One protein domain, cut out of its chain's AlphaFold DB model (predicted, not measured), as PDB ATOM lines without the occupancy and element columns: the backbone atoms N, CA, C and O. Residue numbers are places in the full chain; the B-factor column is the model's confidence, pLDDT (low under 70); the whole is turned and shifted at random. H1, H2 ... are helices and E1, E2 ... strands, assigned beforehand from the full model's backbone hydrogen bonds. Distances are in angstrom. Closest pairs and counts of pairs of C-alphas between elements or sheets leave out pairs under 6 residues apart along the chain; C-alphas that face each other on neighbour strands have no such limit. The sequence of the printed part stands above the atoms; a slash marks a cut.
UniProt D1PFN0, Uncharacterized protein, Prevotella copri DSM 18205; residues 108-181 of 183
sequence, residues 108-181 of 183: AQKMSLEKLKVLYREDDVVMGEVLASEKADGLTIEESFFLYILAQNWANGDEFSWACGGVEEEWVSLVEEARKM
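Overview. This is residues 108 to 181 of the 183 residues of an uncharacterized protein of Prevotella copri DSM 18205 (UniProt D1PFN0). Two separate lobes make a long, loose rod: at one end H1, H2 and H3 pack together crosswise, their centres making a triangle, and at the other a small two-stranded hairpin, E1 and E2, runs straight into a short helix, H4. Residues 156 to 160 join the lobes. The printed part has 74 residues, with four named helices and two named strands in the order H1, H2, H3, E1, E2, H4 along the chain; the sheet E1 - E2 is antiparallel and the class is mostly helix. The whole is loose, with a radius of gyration of the C-alphas of 15.5 A and spans of 50 by 24 by 17 A.

Along the chain. H1, residues 113 to 122, begins at C-alpha 113 (17.127, -26.917, -4.177) and is 14.4 A long. H2 is residues 127 to 133. H3, residues 141 to 155, is the longest helix, 21.0 A. E1 is residues 161 to 163 and E2 residues 171 to 173. H4, residues 174 to 180, ends at C-alpha 180 (42.507, -44.971, -11.393).

Arrangement. H1 touches H2, about perpendicular at 85 degrees; the closest C-alphas, of Tyr 120 and Met 127, are 6.4 A apart. H3 touches H1 with residues 147 to 151 alone, closest at the C-alphas of Leu 113 and Ala 151, 6.2 A, at a steep tilt of 48 degrees, the same way. H2 and H3 touch as a helical hairpin, at a steep tilt of 39 degrees, opposite ways; the closest C-alphas, of Met 127 and Ala 155, are 6.4 A apart. In H1, H2, H3 and H4 every O i to N i+4 pair is within hydrogen-bond range. E1 and E2 form an antiparallel hairpin, with N 162 and O 172 at 3.0 A. H4 is apart from H1, H2 and H3.

Size, cuts and confidence. The C-alphas farthest apart, of Thr 140 and Val 167, are 51.2 A apart. The printed part has no cut, and no link is long. The mean pLDDT of the printed part is 78.1; residues 108 to 109, 159 and 164 to 172 are under 70.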
ATOM      1  N   ALA A 108       5.753 -24.827   3.271       53.50
ATOM      2  CA  ALA A 108       6.842 -24.042   3.861       53.50
ATOM      3  C   ALA A 108       8.064 -24.902   4.256       53.50
ATOM      4  O   ALA A 108       9.214 -24.458   4.157       53.50
ATOM      5  N   GLN A 109       7.845 -26.150   4.680       57.56
ATOM      6  CA  GLN A 109       8.899 -27.126   4.975       57.56
ATOM      7  C   GLN A 109       9.422 -27.852   3.743       57.56
ATOM      8  O   GLN A 109      10.545 -28.337   3.815       57.56
ATOM      9  N   LYS A 110       8.686 -27.826   2.626       76.06
ATOM     10  CA  LYS A 110       9.018 -28.505   1.375       76.06
ATOM     11  C   LYS A 110      10.491 -28.340   1.062       76.06
ATOM     12  O   LYS A 110      11.001 -27.207   1.024       76.06
ATOM     13  N   MET A 111      11.174 -29.470   0.925       84.50
ATOM     14  CA  MET A 111      12.582 -29.453   0.576       84.50
ATOM     15  C   MET A 111      12.726 -28.796  -0.798       84.50
ATOM     16  O   MET A 111      11.947 -29.055  -1.715       84.50
ATOM     17  N   SER A 112      13.675 -27.874  -0.909       89.62
ATOM     18  CA  SER A 112      13.935 -27.121  -2.130       89.62
ATOM     19  C   SER A 112      15.413 -27.192  -2.465       89.62
ATOM     20  O   SER A 112      16.245 -27.480  -1.603       89.62
ATOM     21  N   LEU A 113      15.745 -26.895  -3.718       89.00
ATOM     22  CA  LEU A 113      17.127 -26.917  -4.177       89.00
ATOM     23  C   LEU A 113      17.986 -25.931  -3.370       89.00
ATOM     24  O   LEU A 113      19.111 -26.232  -3.001       89.00
ATOM     25  N   GLU A 114      17.438 -24.771  -3.033       89.62
ATOM     26  CA  GLU A 114      18.115 -23.719  -2.279       89.62
ATOM     27  C   GLU A 114      18.394 -24.146  -0.838       89.62
ATOM     28  O   GLU A 114      19.461 -23.831  -0.323       89.62
ATOM     29  N   LYS A 115      17.490 -24.909  -0.210       89.94
ATOM     30  CA  LYS A 115      17.738 -25.507   1.110       89.94
ATOM     31  C   LYS A 115      18.837 -26.568   1.037       89.94
ATOM     32  O   LYS A 115      19.756 -26.524   1.845       89.94
ATOM     33  N   LEU A 116      18.798 -27.451   0.036       89.88
ATOM     34  CA  LEU A 116      19.840 -28.464  -0.176       89.88
ATOM     35  C   LEU A 116      21.217 -27.838  -0.418       89.88
ATOM     36  O   LEU A 116      22.202 -28.306   0.133       89.88
ATOM     37  N   LYS A 117      21.293 -26.739  -1.178       89.88
ATOM     38  CA  LYS A 117      22.541 -25.986  -1.387       89.88
ATOM     39  C   LYS A 117      23.099 -25.386  -0.099       89.88
ATOM     40  O   LYS A 117      24.311 -25.255   0.015       89.88
ATOM     41  N   VAL A 118      22.235 -24.955   0.822       90.88
ATOM     42  CA  VAL A 118      22.668 -24.448   2.133       90.88
ATOM     43  C   VAL A 118      23.233 -25.596   2.959       90.88
ATOM     44  O   VAL A 118      24.378 -25.502   3.380       90.88
ATOM     45  N   LEU A 119      22.491 -26.699   3.086       89.06
ATOM     46  CA  LEU A 119      22.929 -27.880   3.837       89.06
ATOM     47  C   LEU A 119      24.248 -28.445   3.304       89.06
ATOM     48  O   LEU A 119      25.179 -28.671   4.063       89.06
ATOM     49  N   TYR A 120      24.367 -28.569   1.985       88.00
ATOM     50  CA  TYR A 120      25.580 -29.046   1.329       88.00
ATOM     51  C   TYR A 120      26.808 -28.148   1.546       88.00
ATOM     52  O   TYR A 120      27.933 -28.609   1.440       88.00
ATOM     53  N   ARG A 121      26.622 -26.856   1.834       85.38
ATOM     54  CA  ARG A 121      27.736 -25.949   2.164       85.38
ATOM     55  C   ARG A 121      28.101 -25.960   3.643       85.38
ATOM     56  O   ARG A 121      29.168 -25.470   3.994       85.38
ATOM     57  N   GLU A 122      27.182 -26.398   4.494       86.06
ATOM     58  CA  GLU A 122      27.367 -26.463   5.944       86.06
ATOM     59  C   GLU A 122      27.963 -27.803   6.392       86.06
ATOM     60  O   GLU A 122      28.449 -27.890   7.519       86.06
ATOM     61  N   ASP A 123      27.948 -28.815   5.522       77.75
ATOM     62  CA  ASP A 123      28.418 -30.171   5.796       77.75
ATOM     63  C   ASP A 123      29.546 -30.580   4.831       77.75
ATOM     64  O   ASP A 123      29.526 -30.233   3.651       77.75
ATOM     65  N   ASP A 124      30.518 -31.351   5.316       76.19
ATOM     66  CA  ASP A 124      31.710 -31.782   4.564       76.19
ATOM     67  C   ASP A 124      31.461 -33.109   3.813       76.19
ATOM     68  O   ASP A 124      32.339 -33.971   3.702       76.19
ATOM     69  N   VAL A 125      30.236 -33.318   3.321       80.88
ATOM     70  CA  VAL A 125      29.796 -34.567   2.678       80.88
ATOM     71  C   VAL A 125      29.332 -34.334   1.244       80.88
ATOM     72  O   VAL A 125      28.928 -33.240   0.866       80.88
ATOM     73  N   VAL A 126      29.365 -35.381   0.415       85.38
ATOM     74  CA  VAL A 126      28.916 -35.297  -0.984       85.38
ATOM     75  C   VAL A 126      27.397 -35.117  -1.082       85.38
ATOM     76  O   VAL A 126      26.645 -35.591  -0.233       85.38
ATOM     77  N   MET A 127      26.920 -34.505  -2.174       86.19
ATOM     78  CA  MET A 127      25.488 -34.243  -2.393       86.19
ATOM     79  C   MET A 127      24.612 -35.499  -2.254       86.19
ATOM     80  O   MET A 127      23.493 -35.418  -1.756       86.19
ATOM     81  N   GLY A 128      25.125 -36.671  -2.643       86.31
ATOM     82  CA  GLY A 128      24.420 -37.944  -2.467       86.31
ATOM     83  C   GLY A 128      24.114 -38.279  -1.000       86.31
ATOM     84  O   GLY A 128      23.021 -38.756  -0.707       86.31
ATOM     85  N   GLU A 129      25.029 -37.972  -0.077       85.88
ATOM     86  CA  GLU A 129      24.847 -38.195   1.366       85.88
ATOM     87  C   GLU A 129      23.863 -37.187   1.971       85.88
ATOM     88  O   GLU A 129      23.012 -37.567   2.778       85.88
ATOM     89  N   VAL A 130      23.904 -35.923   1.526       88.19
ATOM     90  CA  VAL A 130      22.901 -34.910   1.909       88.19
ATOM     91  C   VAL A 130      21.508 -35.363   1.474       88.19
ATOM     92  O   VAL A 130      20.577 -35.377   2.274       88.19
ATOM     93  N   LEU A 131      21.360 -35.804   0.222       88.56
ATOM     94  CA  LEU A 131      20.088 -36.298  -0.314       88.56
ATOM     95  C   LEU A 131      19.591 -37.569   0.391       88.56
ATOM     96  O   LEU A 131      18.383 -37.767   0.486       88.56
ATOM     97  N   ALA A 132      20.495 -38.423   0.875       86.69
ATOM     98  CA  ALA A 132      20.143 -39.617   1.641       86.69
ATOM     99  C   ALA A 132      19.730 -39.297   3.089       86.69
ATOM    100  O   ALA A 132      18.894 -39.999   3.663       86.69
ATOM    101  N   SER A 133      20.310 -38.246   3.672       84.75
ATOM    102  CA  SER A 133      20.072 -37.831   5.059       84.75
ATOM    103  C   SER A 133      18.820 -36.968   5.206       84.75
ATOM    104  O   SER A 133      18.112 -37.048   6.214       84.75
ATOM    105  N   GLU A 134      18.515 -36.170   4.186       85.81
ATOM    106  CA  GLU A 134      17.395 -35.244   4.200       85.81
ATOM    107  C   GLU A 134      16.077 -35.893   3.783       85.81
ATOM    108  O   GLU A 134      15.945 -36.548   2.748       85.81
ATOM    109  N   LYS A 135      15.035 -35.646   4.579       83.31
ATOM    110  CA  LYS A 135      13.691 -36.129   4.261       83.31
ATOM    111  C   LYS A 135      13.070 -35.270   3.166       83.31
ATOM    112  O   LYS A 135      12.999 -34.048   3.284       83.31
ATOM    113  N   ALA A 136      12.505 -35.914   2.147       79.00
ATOM    114  CA  ALA A 136      11.732 -35.259   1.088       79.00
ATOM    115  C   ALA A 136      10.312 -34.843   1.545       79.00
ATOM    116  O   ALA A 136       9.349 -34.930   0.781       79.00
ATOM    117  N   ASP A 137      10.162 -34.416   2.800       76.25
ATOM    118  CA  ASP A 137       8.867 -34.089   3.390       76.25
ATOM    119  C   ASP A 137       8.209 -32.921   2.628       76.25
ATOM    120  O   ASP A 137       8.829 -31.893   2.341       76.25
ATOM    121  N   GLY A 138       6.930 -33.085   2.278       74.62
ATOM    122  CA  GLY A 138       6.149 -32.082   1.543       74.62
ATOM    123  C   GLY A 138       6.307 -32.091   0.013       74.62
ATOM    124  O   GLY A 138       5.715 -31.232  -0.644       74.62
ATOM    125  N   LEU A 139       7.065 -33.032  -0.564       76.94
ATOM    126  CA  LEU A 139       7.186 -33.256  -2.016       76.94
ATOM    127  C   LEU A 139       6.347 -34.460  -2.472       76.94
ATOM    128  O   LEU A 139       6.231 -35.448  -1.746       76.94
ATOM    129  N   THR A 140       5.802 -34.416  -3.694       82.12
ATOM    130  CA  THR A 140       5.361 -35.653  -4.369       82.12
ATOM    131  C   THR A 140       6.569 -36.488  -4.804       82.12
ATOM    132  O   THR A 140       7.700 -36.005  -4.803       82.12
ATOM    133  N   ILE A 141       6.339 -37.745  -5.201       79.81
ATOM    134  CA  ILE A 141       7.402 -38.627  -5.713       79.81
ATOM    135  C   ILE A 141       8.060 -38.024  -6.963       79.81
ATOM    136  O   ILE A 141       9.274 -38.072  -7.119       79.81
ATOM    137  N   GLU A 142       7.271 -37.433  -7.854       80.62
ATOM    138  CA  GLU A 142       7.774 -36.790  -9.066       80.62
ATOM    139  C   GLU A 142       8.596 -35.548  -8.724       80.62
ATOM    140  O   GLU A 142       9.684 -35.355  -9.259       80.62
ATOM    141  N   GLU A 143       8.108 -34.711  -7.807       79.00
ATOM    142  CA  GLU A 143       8.825 -33.509  -7.386       79.00
ATOM    143  C   GLU A 143      10.126 -33.841  -6.652       79.00
ATOM    144  O   GLU A 143      11.136 -33.177  -6.884       79.00
ATOM    145  N   SER A 144      10.131 -34.872  -5.804       81.88
ATOM    146  CA  SER A 144      11.344 -35.334  -5.127       81.88
ATOM    147  C   SER A 144      12.343 -35.931  -6.113       81.88
ATOM    148  O   SER A 144      13.534 -35.643  -6.019       81.88
ATOM    149  N   PHE A 145      11.870 -36.666  -7.122       76.81
ATOM    150  CA  PHE A 145      12.705 -37.185  -8.200       76.81
ATOM    151  C   PHE A 145      13.336 -36.067  -9.044       76.81
ATOM    152  O   PHE A 145      14.541 -36.085  -9.300       76.81
ATOM    153  N   PHE A 146      12.565 -35.051  -9.441       79.44
ATOM    154  CA  PHE A 146      13.114 -33.900 -10.164       79.44
ATOM    155  C   PHE A 146      14.074 -33.081  -9.300       79.44
ATOM    156  O   PHE A 146      15.111 -32.642  -9.798       79.44
ATOM    157  N   LEU A 147      13.772 -32.903  -8.013       85.81
ATOM    158  CA  LEU A 147      14.663 -32.221  -7.081       85.81
ATOM    159  C   LEU A 147      15.994 -32.966  -6.922       85.81
ATOM    160  O   LEU A 147      17.043 -32.328  -6.963       85.81
ATOM    161  N   TYR A 148      15.956 -34.296  -6.811       86.94
ATOM    162  CA  TYR A 148      17.142 -35.152  -6.768       86.94
ATOM    163  C   TYR A 148      18.030 -34.939  -8.001       86.94
ATOM    164  O   TYR A 148      19.221 -34.657  -7.873       86.94
ATOM    165  N   ILE A 149      17.445 -34.992  -9.204       81.31
ATOM    166  CA  ILE A 149      18.182 -34.772 -10.459       81.31
ATOM    167  C   ILE A 149      18.791 -33.366 -10.500       81.31
ATOM    168  O   ILE A 149      19.947 -33.205 -10.888       81.31
ATOM    169  N   LEU A 150      18.027 -32.343 -10.107       85.00
ATOM    170  CA  LEU A 150      18.497 -30.957 -10.094       85.00
ATOM    171  C   LEU A 150      19.656 -30.752  -9.115       85.00
ATOM    172  O   LEU A 150      20.632 -30.094  -9.469       85.00
ATOM    173  N   ALA A 151      19.564 -31.318  -7.912       88.88
ATOM    174  CA  ALA A 151      20.600 -31.222  -6.892       88.88
ATOM    175  C   ALA A 151      21.884 -31.941  -7.322       88.88
ATOM    176  O   ALA A 151      22.964 -31.356  -7.254       88.88
ATOM    177  N   GLN A 152      21.763 -33.159  -7.858       84.75
ATOM    178  CA  GLN A 152      22.911 -33.924  -8.336       84.75
ATOM    179  C   GLN A 152      23.588 -33.248  -9.533       84.75
ATOM    180  O   GLN A 152      24.804 -33.115  -9.553       84.75
ATOM    181  N   ASN A 153      22.816 -32.750 -10.505       84.19
ATOM    182  CA  ASN A 153      23.372 -32.010 -11.641       84.19
ATOM    183  C   ASN A 153      24.049 -30.706 -11.219       84.19
ATOM    184  O   ASN A 153      25.040 -30.318 -11.830       84.19
ATOM    185  N   TRP A 154      23.517 -30.031 -10.200       87.50
ATOM    186  CA  TRP A 154      24.137 -28.829  -9.658       87.50
ATOM    187  C   TRP A 154      25.482 -29.144  -8.981       87.50
ATOM    188  O   TRP A 154      26.454 -28.450  -9.260       87.50
ATOM    189  N   ALA A 155      25.555 -30.213  -8.182       85.25
ATOM    190  CA  ALA A 155      26.780 -30.650  -7.501       85.25
ATOM    191  C   ALA A 155      27.798 -31.351  -8.421       85.25
ATOM    192  O   ALA A 155      28.981 -31.408  -8.111       85.25
ATOM    193  N   ASN A 156      27.385 -31.870  -9.581       78.81
ATOM    194  CA  ASN A 156      28.300 -32.502 -10.544       78.81
ATOM    195  C   ASN A 156      29.364 -31.537 -11.110       78.81
ATOM    196  O   ASN A 156      30.299 -31.989 -11.765       78.81
ATOM    197  N   GLY A 157      29.205 -30.226 -10.902       70.56
ATOM    198  CA  GLY A 157      30.222 -29.224 -11.217       70.56
ATOM    199  C   GLY A 157      31.288 -29.039 -10.132       70.56
ATOM    200  O   GLY A 157      32.201 -28.245 -10.345       70.56
ATOM    201  N   ASP A 158      31.174 -29.722  -8.992       73.81
ATOM    202  CA  ASP A 158      32.091 -29.544  -7.870       73.81
ATOM    203  C   ASP A 158      33.420 -30.272  -8.095       73.81
ATOM    204  O   ASP A 158      33.480 -31.410  -8.573       73.81
ATOM    205  N   GLU A 159      34.506 -29.605  -7.709       67.50
ATOM    206  CA  GLU A 159      35.854 -30.155  -7.741       67.50
ATOM    207  C   GLU A 159      36.252 -30.625  -6.340       67.50
ATOM    208  O   GLU A 159      36.359 -29.835  -5.403       67.50
ATOM    209  N   PHE A 160      36.497 -31.928  -6.197       71.75
ATOM    210  CA  PHE A 160      36.927 -32.532  -4.938       71.75
ATOM    211  C   PHE A 160      38.440 -32.728  -4.951       71.75
ATOM    212  O   PHE A 160      38.983 -33.436  -5.806       71.75
ATOM    213  N   SER A 161      39.126 -32.122  -3.986       71.31
ATOM    214  CA  SER A 161      40.571 -32.257  -3.824       71.31
ATOM    215  C   SER A 161      40.927 -32.607  -2.385       71.31
ATOM    216  O   SER A 161      40.254 -32.193  -1.444       71.31
ATOM    217  N   TRP A 162      41.979 -33.406  -2.216       70.81
ATOM    218  CA  TRP A 162      42.530 -33.731  -0.907       70.81
ATOM    219  C   TRP A 162      43.920 -33.118  -0.767       70.81
ATOM    220  O   TRP A 162      44.785 -33.318  -1.623       70.81
ATOM    221  N   ALA A 163      44.121 -32.366   0.317       70.44
ATOM    222  CA  ALA A 163      45.432 -31.887   0.726       70.44
ATOM    223  C   ALA A 163      46.200 -33.028   1.410       70.44
ATOM    224  O   ALA A 163      45.976 -33.344   2.586       70.44
ATOM    225  N   CYS A 164      47.116 -33.653   0.674       60.28
ATOM    226  CA  CYS A 164      48.042 -34.636   1.222       60.28
ATOM    227  C   CYS A 164      49.109 -33.895   2.040       60.28
ATOM    228  O   CYS A 164      50.097 -33.406   1.503       60.28
ATOM    229  N   GLY A 165      48.893 -33.747   3.347       54.03
ATOM    230  CA  GLY A 165      49.825 -33.028   4.214       54.03
ATOM    231  C   GLY A 165      51.224 -33.653   4.214       54.03
ATOM    232  O   GLY A 165      51.414 -34.734   4.768       54.03
ATOM    233  N   GLY A 166      52.208 -32.950   3.646       53.69
ATOM    234  CA  GLY A 166      53.612 -33.346   3.729       53.69
ATOM    235  C   GLY A 166      54.505 -32.763   2.638       53.69
ATOM    236  O   GLY A 166      54.943 -33.502   1.772       53.69
ATOM    237  N   VAL A 167      54.870 -31.485   2.796       53.44
ATOM    238  CA  VAL A 167      55.887 -30.743   2.018       53.44
ATOM    239  C   VAL A 167      55.443 -30.388   0.588       53.44
ATOM    240  O   VAL A 167      55.427 -31.229  -0.295       53.44
ATOM    241  N   GLU A 168      55.140 -29.095   0.406       52.56
ATOM    242  CA  GLU A 168      54.420 -28.479  -0.726       52.56
ATOM    243  C   GLU A 168      52.941 -28.900  -0.804       52.56
ATOM    244  O   GLU A 168      52.588 -30.056  -0.602       52.56
ATOM    245  N   GLU A 169      52.043 -27.927  -0.979       55.44
ATOM    246  CA  GLU A 169      50.591 -28.140  -1.051       55.44
ATOM    247  C   GLU A 169      50.226 -28.856  -2.363       55.44
ATOM    248  O   GLU A 169      49.672 -28.263  -3.289       55.44
ATOM    249  N   GLU A 170      50.574 -30.135  -2.481       60.47
ATOM    250  CA  GLU A 170      50.103 -30.981  -3.569       60.47
ATOM    251  C   GLU A 170      48.628 -31.315  -3.328       60.47
ATOM    252  O   GLU A 170      48.258 -32.163  -2.512       60.47
ATOM    253  N   TRP A 171      47.767 -30.598  -4.046       63.41
ATOM    254  CA  TRP A 171      46.343 -30.884  -4.131       63.41
ATOM    255  C   TRP A 171      46.125 -32.032  -5.110       63.41
ATOM    256  O   TRP A 171      46.392 -31.908  -6.307       63.41
ATOM    257  N   VAL A 172      45.617 -33.154  -4.610       68.06
ATOM    258  CA  VAL A 172      45.297 -34.308  -5.451       68.06
ATOM    259  C   VAL A 172      43.818 -34.259  -5.821       68.06
ATOM    260  O   VAL A 172      42.957 -34.207  -4.941       68.06
ATOM    261  N   SER A 173      43.513 -34.288  -7.123       75.62
ATOM    262  CA  SER A 173      42.135 -34.406  -7.615       75.62
ATOM    263  C   SER A 173      41.581 -35.788  -7.285       75.62
ATOM    264  O   SER A 173      42.024 -36.801  -7.831       75.62
ATOM    265  N   LEU A 174      40.569 -35.828  -6.419       72.69
ATOM    266  CA  LEU A 174      39.921 -37.071  -6.010       72.69
ATOM    267  C   LEU A 174      39.161 -37.730  -7.170       72.69
ATOM    268  O   LEU A 174      39.019 -38.949  -7.193       72.69
ATOM    269  N   VAL A 175      38.734 -36.951  -8.170       74.00
ATOM    270  CA  VAL A 175      38.086 -37.470  -9.385       74.00
ATOM    271  C   VAL A 175      39.076 -38.259 -10.245       74.00
ATOM    272  O   VAL A 175      38.746 -39.338 -10.739       74.00
ATOM    273  N   GLU A 176      40.297 -37.751 -10.416       78.75
ATOM    274  CA  GLU A 176      41.334 -38.464 -11.170       78.75
ATOM    275  C   GLU A 176      41.828 -39.703 -10.418       78.75
ATOM    276  O   GLU A 176      42.054 -40.744 -11.036       78.75
ATOM    277  N   GLU A 177      41.938 -39.642  -9.090       78.94
ATOM    278  CA  GLU A 177      42.253 -40.827  -8.284       78.94
ATOM    279  C   GLU A 177      41.147 -41.883  -8.357       78.94
ATOM    280  O   GLU A 177      41.436 -43.060  -8.576       78.94
ATOM    281  N   ALA A 178      39.874 -41.482  -8.295       77.06
ATOM    282  CA  ALA A 178      38.749 -42.400  -8.458       77.06
ATOM    283  C   ALA A 178      38.760 -43.105  -9.829       77.06
ATOM    284  O   ALA A 178      38.477 -44.296  -9.902       77.06
ATOM    285  N   ARG A 179      39.154 -42.424 -10.916       80.38
ATOM    286  CA  ARG A 179      39.293 -43.046 -12.253       80.38
ATOM    287  C   ARG A 179      40.386 -44.109 -12.318       80.38
ATOM    288  O   ARG A 179      40.304 -45.024 -13.138       80.38
ATOM    289  N   LYS A 180      41.428 -43.978 -11.495       84.88
ATOM    290  CA  LYS A 180      42.507 -44.971 -11.393       84.88
ATOM    291  C   LYS A 180      42.069 -46.188 -10.582       84.88
ATOM    292  O   LYS A 180      42.606 -47.280 -10.789       84.88
ATOM    293  N   MET A 181      41.096 -46.025  -9.686       79.00
ATOM    294  CA  MET A 181      40.496 -47.132  -8.955       79.00
ATOM    295  C   MET A 181      39.619 -47.957  -9.910       79.00
ATOM    296  O   MET A 181      38.601 -47.493 -10.410       79.00
TER     297      MET A 181